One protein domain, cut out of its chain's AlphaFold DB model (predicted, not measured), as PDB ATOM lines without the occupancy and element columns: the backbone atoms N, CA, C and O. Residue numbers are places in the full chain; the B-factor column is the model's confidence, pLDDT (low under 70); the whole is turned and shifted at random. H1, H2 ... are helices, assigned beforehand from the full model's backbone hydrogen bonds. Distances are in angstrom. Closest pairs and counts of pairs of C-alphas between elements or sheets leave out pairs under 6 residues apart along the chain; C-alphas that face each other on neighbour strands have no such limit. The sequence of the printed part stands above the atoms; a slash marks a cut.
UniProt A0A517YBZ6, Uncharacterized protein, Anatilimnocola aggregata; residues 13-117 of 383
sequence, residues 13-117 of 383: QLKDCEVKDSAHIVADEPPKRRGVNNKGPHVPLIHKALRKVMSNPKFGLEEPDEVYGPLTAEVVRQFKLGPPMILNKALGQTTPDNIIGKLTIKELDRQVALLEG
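What this domain is: This is residues 13 to 117 of the 383 residues of an uncharacterized protein of Anatilimnocola aggregata (UniProt A0A517YBZ6). Four crossed helices make a compact cluster joined by long loops: H2 and H4 pack at a steep angle, H1 packs on the first residues of H4, and H3 packs on part of H2. Residues 89 to 94, in the loop between H3 and H4, stick out from the body. The printed part has 105 residues, with four named helices in the order H1, H2, H3, H4 and no named strand; the class is all helix, though 45 of the 105 residues are in named elements. It is compact, with a radius of gyration of the C-alphas of 13.0 A and spans of 38 by 32 by 23 A.

How they stand to each other: H1, residues 13 to 19, touches H4, residues 102 to 115, through residues 102 to 106 of H4 alone; the closest C-alphas, of Glu 18 and Lys 102, are 4.5 A apart. Their lines stand at a steep tilt of 64 degrees, opposite ways. H2, residues 42 to 53, touches H4 with residues 49 to 53 alone, the same way at a steep tilt of 54 degrees; the closest C-alphas, of Ala 49 and Val 112, are 6.3 A apart. H2 touches H3, residues 70 to 81, with residues 47 to 50 alone, the same way at a steep tilt of 45 degrees; the closest C-alphas, of Leu 50 and Phe 79, are 7.4 A apart. H1 and H3 are apart. Every O i to N i+4 pair is within hydrogen-bond range in H2, H3 and H4, and 2 of 3 in H1.

Where its parts are: H1 begins at C-alpha 13 (107.638, 191.927, 128.274) and is 10.1 A long. H2 is 16.8 A long, H3 16.7 A. H4, 20.3 A long, ends at C-alpha 115 (100.818, 172.309, 135.449).

The domain as a whole: The C-alphas farthest apart, of Lys 32 and Gly 117, are 41.4 A apart. The printed part has no cut, and its three links are long. The pLDDT is under 70 at residues 29 to 36, 55 to 64 and 83.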
ATOM      1  N   GLN A  13     107.397 192.214 129.693       95.06
ATOM      2  CA  GLN A  13     107.638 191.927 128.274       95.06
ATOM      3  C   GLN A  13     106.702 190.834 127.738       95.06
ATOM      4  O   GLN A  13     106.142 190.983 126.657       95.06
ATOM      5  N   LEU A  14     106.467 189.762 128.508       96.50
ATOM      6  CA  LEU A  14     105.528 188.708 128.100       96.50
ATOM      7  C   LEU A  14     104.074 189.193 128.143       96.50
ATOM      8  O   LEU A  14     103.294 188.854 127.254       96.50
ATOM      9  N   LYS A  15     103.714 190.038 129.117       96.25
ATOM     10  CA  LYS A  15     102.403 190.709 129.130       96.25
ATOM     11  C   LYS A  15     102.222 191.599 127.910       96.25
ATOM     12  O   LYS A  15     101.167 191.564 127.293       96.25
ATOM     13  N   ASP A  16     103.245 192.366 127.540       95.25
ATOM     14  CA  ASP A  16     103.212 193.184 126.333       95.25
ATOM     15  C   ASP A  16     103.072 192.310 125.080       95.25
ATOM     16  O   ASP A  16     102.270 192.647 124.213       95.25
ATOM     17  N   CYS A  17     103.747 191.157 125.013       94.38
ATOM     18  CA  CYS A  17     103.585 190.174 123.936       94.38
ATOM     19  C   CYS A  17     102.147 189.620 123.833       94.38
ATOM     20  O   CYS A  17     101.696 189.274 122.741       94.38
ATOM     21  N   GLU A  18     101.397 189.554 124.940       95.00
ATOM     22  CA  GLU A  18      99.984 189.139 124.947       95.00
ATOM     23  C   GLU A  18      99.063 190.170 124.259       95.00
ATOM     24  O   GLU A  18      97.991 189.810 123.757       95.00
ATOM     25  N   VAL A  19      99.460 191.451 124.214       94.56
ATOM     26  CA  VAL A  19      98.582 192.560 123.792       94.56
ATOM     27  C   VAL A  19      99.080 193.372 122.589       94.56
ATOM     28  O   VAL A  19      98.254 193.882 121.831       94.56
ATOM     29  N   LYS A  20     100.391 193.469 122.350       93.25
ATOM     30  CA  LYS A  20     101.010 194.323 121.321       93.25
ATOM     31  C   LYS A  20     101.761 193.473 120.296       93.25
ATOM     32  O   LYS A  20     102.694 192.763 120.652       93.25
ATOM     33  N   ASP A  21     101.434 193.623 119.012       90.38
ATOM     34  CA  ASP A  21     102.137 192.892 117.940       90.38
ATOM     35  C   ASP A  21     103.604 193.327 117.813       90.38
ATOM     36  O   ASP A  21     104.476 192.527 117.485       90.38
ATOM     37  N   SER A  22     103.904 194.587 118.152       90.62
ATOM     38  CA  SER A  22     105.275 195.105 118.222       90.62
ATOM     39  C   SER A  22     106.111 194.474 119.337       90.62
ATOM     40  O   SER A  22     107.311 194.711 119.385       90.62
ATOM     41  N   ALA A  23     105.483 193.734 120.257       93.12
ATOM     42  CA  ALA A  23     106.158 193.058 121.356       93.12
ATOM     43  C   ALA A  23     106.398 191.561 121.095       93.12
ATOM     44  O   ALA A  23     106.961 190.895 121.964       93.12
ATOM     45  N   HIS A  24     105.994 191.040 119.930       93.62
ATOM     46  CA  HIS A  24     106.250 189.655 119.542       93.62
ATOM     47  C   HIS A  24     107.747 189.332 119.542       93.62
ATOM     48  O   HIS A  24     108.591 190.174 119.227       93.62
ATOM     49  N   ILE A  25     108.064 188.086 119.882       93.88
ATOM     50  CA  ILE A  25     109.437 187.598 120.006       93.88
ATOM     51  C   ILE A  25     109.731 186.715 118.796       93.88
ATOM     52  O   ILE A  25     108.980 185.784 118.508       93.88
ATOM     53  N   VAL A  26     110.806 187.028 118.083       90.88
ATOM     54  CA  VAL A  26     111.229 186.371 116.838       90.88
ATOM     55  C   VAL A  26     112.705 186.002 116.949       90.88
ATOM     56  O   VAL A  26     113.431 186.675 117.675       90.88
ATOM     57  N   ALA A  27     113.170 184.972 116.239       85.38
ATOM     58  CA  ALA A  27     114.611 184.754 116.088       85.38
ATOM     59  C   ALA A  27     115.229 185.865 115.228       85.38
ATOM     60  O   ALA A  27     114.537 186.468 114.407       85.38
ATOM     61  N   ASP A  28     116.516 186.160 115.443       72.31
ATOM     62  CA  ASP A  28     117.250 187.132 114.624       72.31
ATOM     63  C   ASP A  28     117.220 186.698 113.146       72.31
ATOM     64  O   ASP A  28     117.924 185.777 112.738       72.31
ATOM     65  N   GLU A  29     116.421 187.394 112.341       55.38
ATOM     66  CA  GLU A  29     116.529 187.447 110.883       55.38
ATOM     67  C   GLU A  29     116.941 188.875 110.463       55.38
ATOM     68  O   GLU A  29     116.664 189.835 111.194       55.38
ATOM     69  N   PRO A  30     117.643 189.057 109.325       51.44
ATOM     70  CA  PRO A  30     118.397 190.277 109.019       51.44
ATOM     71  C   PRO A  30     117.561 191.577 109.043       51.44
ATOM     72  O   PRO A  30     116.342 191.582 108.846       51.44
ATOM     73  N   PRO A  31     118.220 192.728 109.273       46.22
ATOM     74  CA  PRO A  31     117.678 193.860 110.012       46.22
ATOM     75  C   PRO A  31     116.704 194.667 109.156       46.22
ATOM     76  O   PRO A  31     117.096 195.597 108.454       46.22
ATOM     77  N   LYS A  32     115.411 194.341 109.204       49.97
ATOM     78  CA  LYS A  32     114.379 195.195 108.583       49.97
ATOM     79  C   LYS A  32     113.254 195.625 109.515       49.97
ATOM     80  O   LYS A  32     112.458 196.476 109.127       49.97
ATOM     81  N   ARG A  33     113.201 195.132 110.756       53.41
ATOM     82  CA  ARG A  33     112.221 195.588 111.755       53.41
ATOM     83  C   ARG A  33     112.936 196.079 113.014       53.41
ATOM     84  O   ARG A  33     113.575 195.308 113.717       53.41
ATOM     85  N   ARG A  34     112.864 197.391 113.274       43.62
ATOM     86  CA  ARG A  34     113.334 198.004 114.528       43.62
ATOM     87  C   ARG A  34     112.503 197.448 115.694       43.62
ATOM     88  O   ARG A  34     111.280 197.502 115.617       43.62
ATOM     89  N   GLY A  35     113.168 196.973 116.753       53.66
ATOM     90  CA  GLY A  35     112.531 196.537 118.008       53.66
ATOM     91  C   GLY A  35     112.565 195.029 118.287       53.66
ATOM     92  O   GLY A  35     111.598 194.503 118.825       53.66
ATOM     93  N   VAL A  36     113.630 194.319 117.901       63.31
ATOM     94  CA  VAL A  36     113.719 192.859 118.069       63.31
ATOM     95  C   VAL A  36     113.736 192.490 119.564       63.31
ATOM     96  O   VAL A  36     114.730 192.697 120.252       63.31
ATOM     97  N   ASN A  37     112.632 191.930 120.072       81.94
ATOM     98  CA  ASN A  37     112.494 191.433 121.451       81.94
ATOM     99  C   ASN A  37     113.081 190.019 121.623       81.94
ATOM    100  O   ASN A  37     112.547 189.198 122.367       81.94
ATOM    101  N   ASN A  38     114.161 189.702 120.917       87.94
ATOM    102  CA  ASN A  38     114.771 188.376 120.943       87.94
ATOM    103  C   ASN A  38     115.774 188.187 122.080       87.94
ATOM    104  O   ASN A  38     116.301 187.091 122.222       87.94
ATOM    105  N   LYS A  39     116.067 189.224 122.872       92.00
ATOM    106  CA  LYS A  39     116.992 189.126 124.001       92.00
ATOM    107  C   LYS A  39     116.439 189.738 125.277       92.00
ATOM    108  O   LYS A  39     115.763 190.768 125.224       92.00
ATOM    109  N   GLY A  40     116.753 189.118 126.411       92.88
ATOM    110  CA  GLY A  40     116.456 189.632 127.746       92.88
ATOM    111  C   GLY A  40     115.823 188.612 128.700       92.88
ATOM    112  O   GLY A  40     115.658 187.435 128.364       92.88
ATOM    113  N   PRO A  41     115.413 189.069 129.898       95.44
ATOM    114  CA  PRO A  41     115.015 188.201 131.009       95.44
ATOM    115  C   PRO A  41     113.717 187.419 130.759       95.44
ATOM    116  O   PRO A  41     113.401 186.484 131.495       95.44
ATOM    117  N   HIS A  42     112.941 187.769 129.731       95.56
ATOM    118  CA  HIS A  42     111.755 187.015 129.331       95.56
ATOM    119  C   HIS A  42     112.075 185.706 128.602       95.56
ATOM    120  O   HIS A  42     111.267 184.779 128.662       95.56
ATOM    121  N   VAL A  43     113.233 185.599 127.946       95.12
ATOM    122  CA  VAL A  43     113.611 184.410 127.168       95.12
ATOM    123  C   VAL A  43     113.853 183.177 128.060       95.12
ATOM    124  O   VAL A  43     113.232 182.142 127.801       95.12
ATOM    125  N   PRO A  44     114.598 183.261 129.182       94.75
ATOM    126  CA  PRO A  44     114.708 182.167 130.150       94.75
ATOM    127  C   PRO A  44     113.366 181.623 130.649       94.75
ATOM    128  O   PRO A  44     113.229 180.425 130.911       94.75
ATOM    129  N   LEU A  45     112.356 182.492 130.782       95.94
ATOM    130  CA  LEU A  45     111.012 182.094 131.202       95.94
ATOM    131  C   LEU A  45     110.329 181.258 130.119       95.94
ATOM    132  O   LEU A  45     109.714 180.243 130.441       95.94
ATOM    133  N   ILE A  46     110.474 181.643 128.849       95.12
ATOM    134  CA  ILE A  46     109.988 180.871 127.700       95.12
ATOM    135  C   ILE A  46     110.670 179.506 127.650       95.12
ATOM    136  O   ILE A  46     109.978 178.496 127.558       95.12
ATOM    137  N   HIS A  47     111.998 179.451 127.787       93.50
ATOM    138  CA  HIS A  47     112.731 178.181 127.814       93.50
ATOM    139  C   HIS A  47     112.224 177.277 128.946       93.50
ATOM    140  O   HIS A  47     111.940 176.099 128.737       93.50
ATOM    141  N   LYS A  48     112.030 177.842 130.145       92.81
ATOM    142  CA  LYS A  48     111.483 177.116 131.297       92.81
ATOM    143  C   LYS A  48     110.051 176.633 131.065       92.81
ATOM    144  O   LYS A  48     109.719 175.543 131.519       92.81
ATOM    145  N   ALA A  49     109.215 177.416 130.390       94.12
ATOM    146  CA  ALA A  49     107.856 177.020 130.045       94.12
ATOM    147  C   ALA A  49     107.846 175.872 129.033       94.12
ATOM    148  O   ALA A  49     107.211 174.859 129.291       94.12
ATOM    149  N   LEU A  50     108.607 175.994 127.941       92.25
ATOM    150  CA  LEU A  50     108.715 174.965 126.903       92.25
ATOM    151  C   LEU A  50     109.203 173.633 127.485       92.25
ATOM    152  O   LEU A  50     108.588 172.605 127.233       92.25
ATOM    153  N   ARG A  51     110.212 173.652 128.367       88.94
ATOM    154  CA  ARG A  51     110.670 172.445 129.081       88.94
ATOM    155  C   ARG A  51     109.615 171.824 129.998       88.94
ATOM    156  O   ARG A  51     109.667 170.628 130.243       88.94
ATOM    157  N   LYS A  52     108.709 172.628 130.564       90.19
ATOM    158  CA  LYS A  52     107.623 172.119 131.416       90.19
ATOM    159  C   LYS A  52     106.519 171.462 130.594       90.19
ATOM    160  O   LYS A  52     105.966 170.467 131.042       90.19
ATOM    161  N   VAL A  53     106.158 172.063 129.461       89.06
ATOM    162  CA  VAL A  53     104.986 171.644 128.677       89.06
ATOM    163  C   VAL A  53     105.317 170.599 127.615       89.06
ATOM    164  O   VAL A  53     104.428 169.880 127.180       89.06
ATOM    165  N   MET A  54     106.579 170.497 127.194       83.88
ATOM    166  CA  MET A  54     107.008 169.520 126.198       83.88
ATOM    167  C   MET A  54     107.658 168.313 126.876       83.88
ATOM    168  O   MET A  54     108.654 168.450 127.581       83.88
ATOM    169  N   SER A  55     107.134 167.121 126.594       65.44
ATOM    170  CA  SER A  55     107.619 165.845 127.142       65.44
ATOM    171  C   SER A  55     108.994 165.413 126.616       65.44
ATOM    172  O   SER A  55     109.545 164.437 127.113       65.44
ATOM    173  N   ASN A  56     109.563 166.114 125.624       60.78
ATOM    174  CA  ASN A  56     110.885 165.814 125.072       60.78
ATOM    175  C   ASN A  56     111.952 166.779 125.637       60.78
ATOM    176  O   ASN A  56     112.076 167.910 125.158       60.78
ATOM    177  N   PRO A  57     112.745 166.357 126.640       43.38
ATOM    178  CA  PRO A  57     113.670 167.233 127.358       43.38
ATOM    179  C   PRO A  57     114.920 167.659 126.562       43.38
ATOM    180  O   PRO A  57     115.725 168.423 127.088       43.38
ATOM    181  N   LYS A  58     115.120 167.197 125.316       52.00
ATOM    182  CA  LYS A  58     116.435 167.226 124.641       52.00
ATOM    183  C   LYS A  58     116.634 168.280 123.545       52.00
ATOM    184  O   LYS A  58     117.546 168.150 122.737       52.00
ATOM    185  N   PHE A  59     115.877 169.373 123.533       61.00
ATOM    186  CA  PHE A  59     116.135 170.474 122.589       61.00
ATOM    187  C   PHE A  59     117.295 171.406 122.991       61.00
ATOM    188  O   PHE A  59     117.281 172.576 122.629       61.00
ATOM    189  N   GLY A  60     118.277 170.949 123.775       56.75
ATOM    190  CA  GLY A  60     119.465 171.750 124.113       56.75
ATOM    191  C   GLY A  60     119.184 173.064 124.858       56.75
ATOM    192  O   GLY A  60     120.070 173.902 124.975       56.75
ATOM    193  N   LEU A  61     117.976 173.251 125.401       66.69
ATOM    194  CA  LEU A  61     117.619 174.389 126.254       66.69
ATOM    195  C   LEU A  61     118.156 174.194 127.687       66.69
ATOM    196  O   LEU A  61     117.464 174.539 128.643       66.69
ATOM    197  N   GLU A  62     119.313 173.555 127.867       60.53
ATOM    198  CA  GLU A  62     119.795 173.111 129.185       60.53
ATOM    199  C   GLU A  62     120.260 174.285 130.050       60.53
ATOM    200  O   GLU A  62     119.921 174.342 131.234       60.53
ATOM    201  N   GLU A  63     120.902 175.284 129.442       69.62
ATOM    202  CA  GLU A  63     121.210 176.546 130.109       69.62
ATOM    203  C   GLU A  63     120.316 177.669 129.568       69.62
ATOM    204  O   GLU A  63     120.268 177.905 128.359       69.62
ATOM    205  N   PRO A  64     119.543 178.355 130.430       69.75
ATOM    206  CA  PRO A  64     118.780 179.511 130.006       69.75
ATOM    207  C   PRO A  64     119.738 180.666 129.702       69.75
ATOM    208  O   PRO A  64     120.133 181.400 130.605       69.75
ATOM    209  N   ASP A  65     120.082 180.843 128.432       82.69
ATOM    210  CA  ASP A  65     120.596 182.119 127.963       82.69
ATOM    211  C   ASP A  65     119.448 183.134 127.815       82.69
ATOM    212  O   ASP A  65     118.252 182.815 127.847       82.69
ATOM    213  N   GLU A  66     119.811 184.406 127.698       92.06
ATOM    214  CA  GLU A  66     118.853 185.476 127.449       92.06
ATOM    215  C   GLU A  66     118.606 185.676 125.949       92.06
ATOM    216  O   GLU A  66     118.342 186.804 125.540       92.06
ATOM    217  N   VAL A  67     118.733 184.636 125.111       91.69
ATOM    218  CA  VAL A  67     118.704 184.772 123.646       91.69
ATOM    219  C   VAL A  67     117.710 183.814 122.995       91.69
ATOM    220  O   VAL A  67     117.795 182.597 123.082       91.69
ATOM    221  N   TYR A  68     116.754 184.379 122.267       91.25
ATOM    222  CA  TYR A  68     115.832 183.641 121.418       91.25
ATOM    223  C   TYR A  68     116.541 183.318 120.094       91.25
ATOM    224  O   TYR A  68     116.460 184.063 119.115       91.25
ATOM    225  N   GLY A  69     117.327 182.241 120.109       90.12
ATOM    226  CA  GLY A  69     118.117 181.783 118.966       90.12
ATOM    227  C   GLY A  69     117.352 180.858 118.008       90.12
ATOM    228  O   GLY A  69     116.182 180.540 118.239       90.12
ATOM    229  N   PRO A  70     118.020 180.369 116.944       86.94
ATOM    230  CA  PRO A  70     117.441 179.418 115.990       86.94
ATOM    231  C   PRO A  70     116.889 178.148 116.650       86.94
ATOM    232  O   PRO A  70     115.834 177.656 116.257       86.94
ATOM    233  N   LEU A  71     117.568 177.656 117.693       86.62
ATOM    234  CA  LEU A  71     117.121 176.491 118.454       86.62
ATOM    235  C   LEU A  71     115.789 176.766 119.159       86.62
ATOM    236  O   LEU A  71     114.835 176.020 118.973       86.62
ATOM    237  N   THR A  72     115.677 177.878 119.889       90.69
ATOM    238  CA  THR A  72     114.426 178.281 120.549       90.69
ATOM    239  C   THR A  72     113.286 178.476 119.549       90.69
ATOM    240  O   THR A  72     112.157 178.067 119.822       90.69
ATOM    241  N   ALA A  73     113.574 179.059 118.382       91.31
ATOM    242  CA  ALA A  73     112.620 179.192 117.284       91.31
ATOM    243  C   ALA A  73     112.061 177.837 116.829       91.31
ATOM    244  O   ALA A  73     110.845 177.694 116.677       91.31
ATOM    245  N   GLU A  74     112.925 176.837 116.653       88.06
ATOM    246  CA  GLU A  74     112.501 175.489 116.275       88.06
ATOM    247  C   GLU A  74     111.650 174.836 117.372       88.06
ATOM    248  O   GLU A  74     110.577 174.313 117.078       88.06
ATOM    249  N   VAL A  75     112.041 174.955 118.645       88.94
ATOM    250  CA  VAL A  75     111.236 174.433 119.767       88.94
ATOM    251  C   VAL A  75     109.857 175.083 119.816       88.94
ATOM    252  O   VAL A  75     108.856 174.406 120.039       88.94
ATOM    253  N   VAL A  76     109.768 176.390 119.571       93.12
ATOM    254  CA  VAL A  76     108.478 177.086 119.502       93.12
ATOM    255  C   VAL A  76     107.643 176.594 118.328       93.12
ATOM    256  O   VAL A  76     106.442 176.387 118.496       93.12
ATOM    257  N   ARG A  77     108.248 176.371 117.159       90.19
ATOM    258  CA  ARG A  77     107.545 175.797 116.007       90.19
ATOM    259  C   ARG A  77     106.973 174.418 116.350       90.19
ATOM    260  O   ARG A  77     105.805 174.170 116.067       90.19
ATOM    261  N   GLN A  78     107.752 173.570 117.023       83.44
ATOM    262  CA  GLN A  78     107.318 172.251 117.502       83.44
ATOM    263  C   GLN A  78     106.200 172.347 118.544       83.44
ATOM    264  O   GLN A  78     105.199 171.644 118.440       83.44
ATOM    265  N   PHE A  79     106.308 173.269 119.501       90.25
ATOM    266  CA  PHE A  79     105.243 173.538 120.468       90.25
ATOM    267  C   PHE A  79     103.922 173.905 119.776       90.25
ATOM    268  O   PHE A  79     102.871 173.386 120.136       90.25
ATOM    269  N   LYS A  80     103.965 174.750 118.739       89.88
ATOM    270  CA  LYS A  80     102.765 175.141 117.981       89.88
ATOM    271  C   LYS A  80     102.200 174.045 117.083       89.88
ATOM    272  O   LYS A  80     101.055 174.178 116.653       89.88
ATOM    273  N   LEU A  81     102.999 173.036 116.748       81.00
ATOM    274  CA  LEU A  81     102.540 171.839 116.044       81.00
ATOM    275  C   LEU A  81     101.792 170.883 116.983       81.00
ATOM    276  O   LEU A  81     101.012 170.072 116.495       81.00
ATOM    277  N   GLY A  82     102.018 170.970 118.299       71.19
ATOM    278  CA  GLY A  82     101.324 170.158 119.297       71.19
ATOM    279  C   GLY A  82      99.858 170.570 119.503       71.19
ATOM    280  O   GLY A  82      99.481 171.681 119.129       71.19
ATOM    281  N   PRO A  83      99.023 169.704 120.102       65.50
ATOM    282  CA  PRO A  83      97.618 169.995 120.356       65.50
ATOM    283  C   PRO A  83      97.421 170.996 121.521       65.50
ATOM    284  O   PRO A  83      97.955 170.785 122.611       65.50
ATOM    285  N   PRO A  84      96.610 172.064 121.346       76.56
ATOM    286  CA  PRO A  84      95.983 172.475 120.095       76.56
ATOM    287  C   PRO A  84      96.989 173.165 119.165       76.56
ATOM    288  O   PRO A  84      97.716 174.063 119.589       76.56
ATOM    289  N   MET A  85      96.956 172.819 117.872       75.12
ATOM    290  CA  MET A  85      97.818 173.467 116.882       75.12
ATOM    291  C   MET A  85      97.554 174.980 116.845       75.12
ATOM    292  O   MET A  85      96.421 175.435 116.648       75.12
ATOM    293  N   ILE A  86      98.612 175.777 116.999       85.19
ATOM    294  CA  ILE A  86      98.508 177.231 117.161       85.19
ATOM    295  C   ILE A  86      98.732 177.925 115.813       85.19
ATOM    296  O   ILE A  86      99.869 178.172 115.409       85.19
ATOM    297  N   LEU A  87      97.638 178.302 115.146       83.25
ATOM    298  CA  LEU A  87      97.647 179.053 113.885       83.25
ATOM    299  C   LEU A  87      96.863 180.359 114.002       83.25
ATOM    300  O   LEU A  87      95.730 180.376 114.490       83.25
ATOM    301  N   ASN A  88      97.402 181.449 113.454       86.00
ATOM    302  CA  ASN A  88      96.628 182.668 113.260       86.00
ATOM    303  C   ASN A  88      95.814 182.597 111.958       86.00
ATOM    304  O   ASN A  88      96.177 183.181 110.934       86.00
ATOM    305  N   LYS A  89      94.682 181.884 112.006       81.19
ATOM    306  CA  LYS A  89      93.770 181.728 110.857       81.19
ATOM    307  C   LYS A  89      93.233 183.062 110.333       81.19
ATOM    308  O   LYS A  89      93.008 183.191 109.136       81.19
ATOM    309  N   ALA A  90      93.079 184.066 111.200       76.06
ATOM    310  CA  ALA A  90      92.627 185.400 110.798       76.06
ATOM    311  C   ALA A  90      93.625 186.111 109.865       76.06
ATOM    312  O   ALA A  90      93.226 186.966 109.082       76.06
ATOM    313  N   LEU A  91      94.908 185.735 109.922       78.50
ATOM    314  CA  LEU A  91      95.951 186.202 109.003       78.50
ATOM    315  C   LEU A  91      96.251 185.199 107.875       78.50
ATOM    316  O   LEU A  91      97.249 185.353 107.177       78.50
ATOM    317  N   GLY A  92      95.424 184.164 107.703       81.25
ATOM    318  CA  GLY A  92      95.605 183.158 106.655       81.25
ATOM    319  C   GLY A  92      96.787 182.209 106.874       81.25
ATOM    320  O   GLY A  92      97.250 181.601 105.913       81.25
ATOM    321  N   GLN A  93      97.295 182.063 108.104       85.44
ATOM    322  CA  GLN A  93      98.375 181.112 108.381       85.44
ATOM    323  C   GLN A  93      97.897 179.668 108.194       85.44
ATOM    324  O   GLN A  93      96.977 179.217 108.877       85.44
ATOM    325  N   THR A  94      98.560 178.943 107.293       84.19
ATOM    326  CA  THR A  94      98.327 177.514 107.023       84.19
ATOM    327  C   THR A  94      99.379 176.606 107.660       84.19
ATOM    328  O   THR A  94      99.150 175.407 107.781       84.19
ATOM    329  N   THR A  95     100.505 177.167 108.105       77.19
ATOM    330  CA  THR A  95     101.603 176.455 108.773       77.19
ATOM    331  C   THR A  95     102.063 177.229 110.010       77.19
ATOM    332  O   THR A  95     102.103 178.464 109.949       77.19
ATOM    333  N   PRO A  96     102.444 176.560 111.115       86.94
ATOM    334  CA  PRO A  96     102.990 177.251 112.277       86.94
ATOM    335  C   PRO A  96     104.308 177.963 111.960       86.94
ATOM    336  O   PRO A  96     105.197 177.391 111.330       86.94
ATOM    337  N   ASP A  97     104.436 179.208 112.413       91.31
ATOM    338  CA  ASP A  97     105.687 179.969 112.362       91.31
ATOM    339  C   ASP A  97     106.548 179.733 113.623       91.31
ATOM    340  O   ASP A  97     106.152 179.036 114.557       91.31
ATOM    341  N   ASN A  98     107.727 180.345 113.672       93.06
ATOM    342  CA  ASN A  98     108.651 180.308 114.807       93.06
ATOM    343  C   ASN A  98     108.587 181.585 115.677       93.06
ATOM    344  O   ASN A  98     109.578 181.974 116.289       93.06
ATOM    345  N   ILE A  99     107.439 182.272 115.707       93.38
ATOM    346  CA  ILE A  99     107.255 183.559 116.392       93.38
ATOM    347  C   ILE A  99     106.432 183.362 117.663       93.38
ATOM    348  O   ILE A  99     105.317 182.847 117.611       93.38
ATOM    349  N   ILE A 100     106.880 183.851 118.817       95.25
ATOM    350  CA  ILE A 100     105.983 183.945 119.979       95.25
ATOM    351  C   ILE A 100     105.157 185.217 119.835       95.25
ATOM    352  O   ILE A 100     105.614 186.321 120.132       95.25
ATOM    353  N   GLY A 101     103.932 185.037 119.345       94.06
ATOM    354  CA  GLY A 101     102.906 186.072 119.302       94.06
ATOM    355  C   GLY A 101     101.804 185.860 120.338       94.06
ATOM    356  O   GLY A 101     101.866 184.946 121.162       94.06
ATOM    357  N   LYS A 102     100.748 186.677 120.255       95.25
ATOM    358  CA  LYS A 102      99.604 186.666 121.191       95.25
ATOM    359  C   LYS A 102      98.999 185.283 121.443       95.25
ATOM    360  O   LYS A 102      98.712 184.945 122.585       95.25
ATOM    361  N   LEU A 103      98.767 184.494 120.391       92.25
ATOM    362  CA  LEU A 103      98.167 183.156 120.520       92.25
ATOM    363  C   LEU A 103      99.119 182.187 121.227       92.25
ATOM    364  O   LEU A 103      98.715 181.461 122.127       92.25
ATOM    365  N   THR A 104     100.397 182.234 120.861       95.50
ATOM    366  CA  THR A 104     101.433 181.351 121.398       95.50
ATOM    367  C   THR A 104     101.706 181.621 122.867       95.50
ATOM    368  O   THR A 104     101.738 180.676 123.645       95.50
ATOM    369  N   ILE A 105     101.854 182.888 123.273       96.62
ATOM    370  CA  ILE A 105     102.108 183.204 124.684       96.62
ATOM    371  C   ILE A 105     100.905 182.859 125.566       96.62
ATOM    372  O   ILE A 105     101.096 182.390 126.682       96.62
ATOM    373  N   LYS A 106      99.676 183.022 125.057       94.38
ATOM    374  CA  LYS A 106      98.458 182.620 125.769       94.38
ATOM    375  C   LYS A 106      98.389 181.116 125.976       94.38
ATOM    376  O   LYS A 106      98.101 180.684 127.083       94.38
ATOM    377  N   GLU A 107      98.657 180.331 124.938       93.75
ATOM    378  CA  GLU A 107      98.594 178.873 125.043       93.75
ATOM    379  C   GLU A 107      99.720 178.320 125.922       93.75
ATOM    380  O   GLU A 107      99.480 177.475 126.781       93.75
ATOM    381  N   LEU A 108     100.932 178.865 125.791       94.75
ATOM    382  CA  LEU A 108     102.059 178.491 126.641       94.75
ATOM    383  C   LEU A 108     101.786 178.836 128.116       94.75
ATOM    384  O   LEU A 108     102.037 178.021 128.999       94.75
ATOM    385  N   ASP A 109     101.214 180.014 128.391       96.19
ATOM    386  CA  ASP A 109     100.781 180.407 129.736       96.19
ATOM    387  C   ASP A 109      99.691 179.484 130.291       96.19
ATOM    388  O   ASP A 109      99.769 179.073 131.447       96.19
ATOM    389  N   ARG A 110      98.705 179.133 129.455       92.75
ATOM    390  CA  ARG A 110      97.595 178.236 129.791       92.75
ATOM    391  C   ARG A 110      98.113 176.876 130.248       92.75
ATOM    392  O   ARG A 110      97.746 176.417 131.327       92.75
ATOM    393  N   GLN A 111      98.990 176.255 129.462       92.19
ATOM    394  CA  GLN A 111      99.548 174.939 129.778       92.19
ATOM    395  C   GLN A 111     100.430 174.977 131.031       92.19
ATOM    396  O   GLN A 111     100.303 174.114 131.898       92.19
ATOM    397  N   VAL A 112     101.263 176.011 131.202       94.94
ATOM    398  CA  VAL A 112     102.051 176.166 132.437       94.94
ATOM    399  C   VAL A 112     101.148 176.390 133.652       94.94
ATOM    400  O   VAL A 112     101.421 175.832 134.710       94.94
ATOM    401  N   ALA A 113     100.076 177.175 133.525       94.25
ATOM    402  CA  ALA A 113      99.128 177.408 134.611       94.25
ATOM    403  C   ALA A 113      98.413 176.114 135.039       94.25
ATOM    404  O   ALA A 113      98.276 175.878 136.238       94.25
ATOM    405  N   LEU A 114      98.037 175.253 134.087       89.06
ATOM    406  CA  LEU A 114      97.485 173.924 134.381       89.06
ATOM    407  C   LEU A 114      98.481 173.046 135.148       89.06
ATOM    408  O   LEU A 114      98.117 172.450 136.157       89.06
ATOM    409  N   LEU A 115      99.753 173.029 134.735       88.06
ATOM    410  CA  LEU A 115     100.818 172.309 135.449       88.06
ATOM    411  C   LEU A 115     101.105 172.883 136.847       88.06
ATOM    412  O   LEU A 115     101.636 172.188 137.708       88.06
ATOM    413  N   GLU A 116     100.776 174.153 137.083       93.62
ATOM    414  CA  GLU A 116     100.842 174.809 138.394       93.62
ATOM    415  C   GLU A 116      99.571 174.594 139.239       93.62
ATOM    416  O   GLU A 116      99.463 175.165 140.323       93.62
ATOM    417  N   GLY A 117      98.608 173.798 138.761       91.56
ATOM    418  CA  GLY A 117      97.359 173.506 139.468       91.56
ATOM    419  C   GLY A 117      96.378 174.679 139.507       91.56
ATOM    420  O   GLY A 117      95.552 174.758 140.415       91.56
TER     421      GLY A 117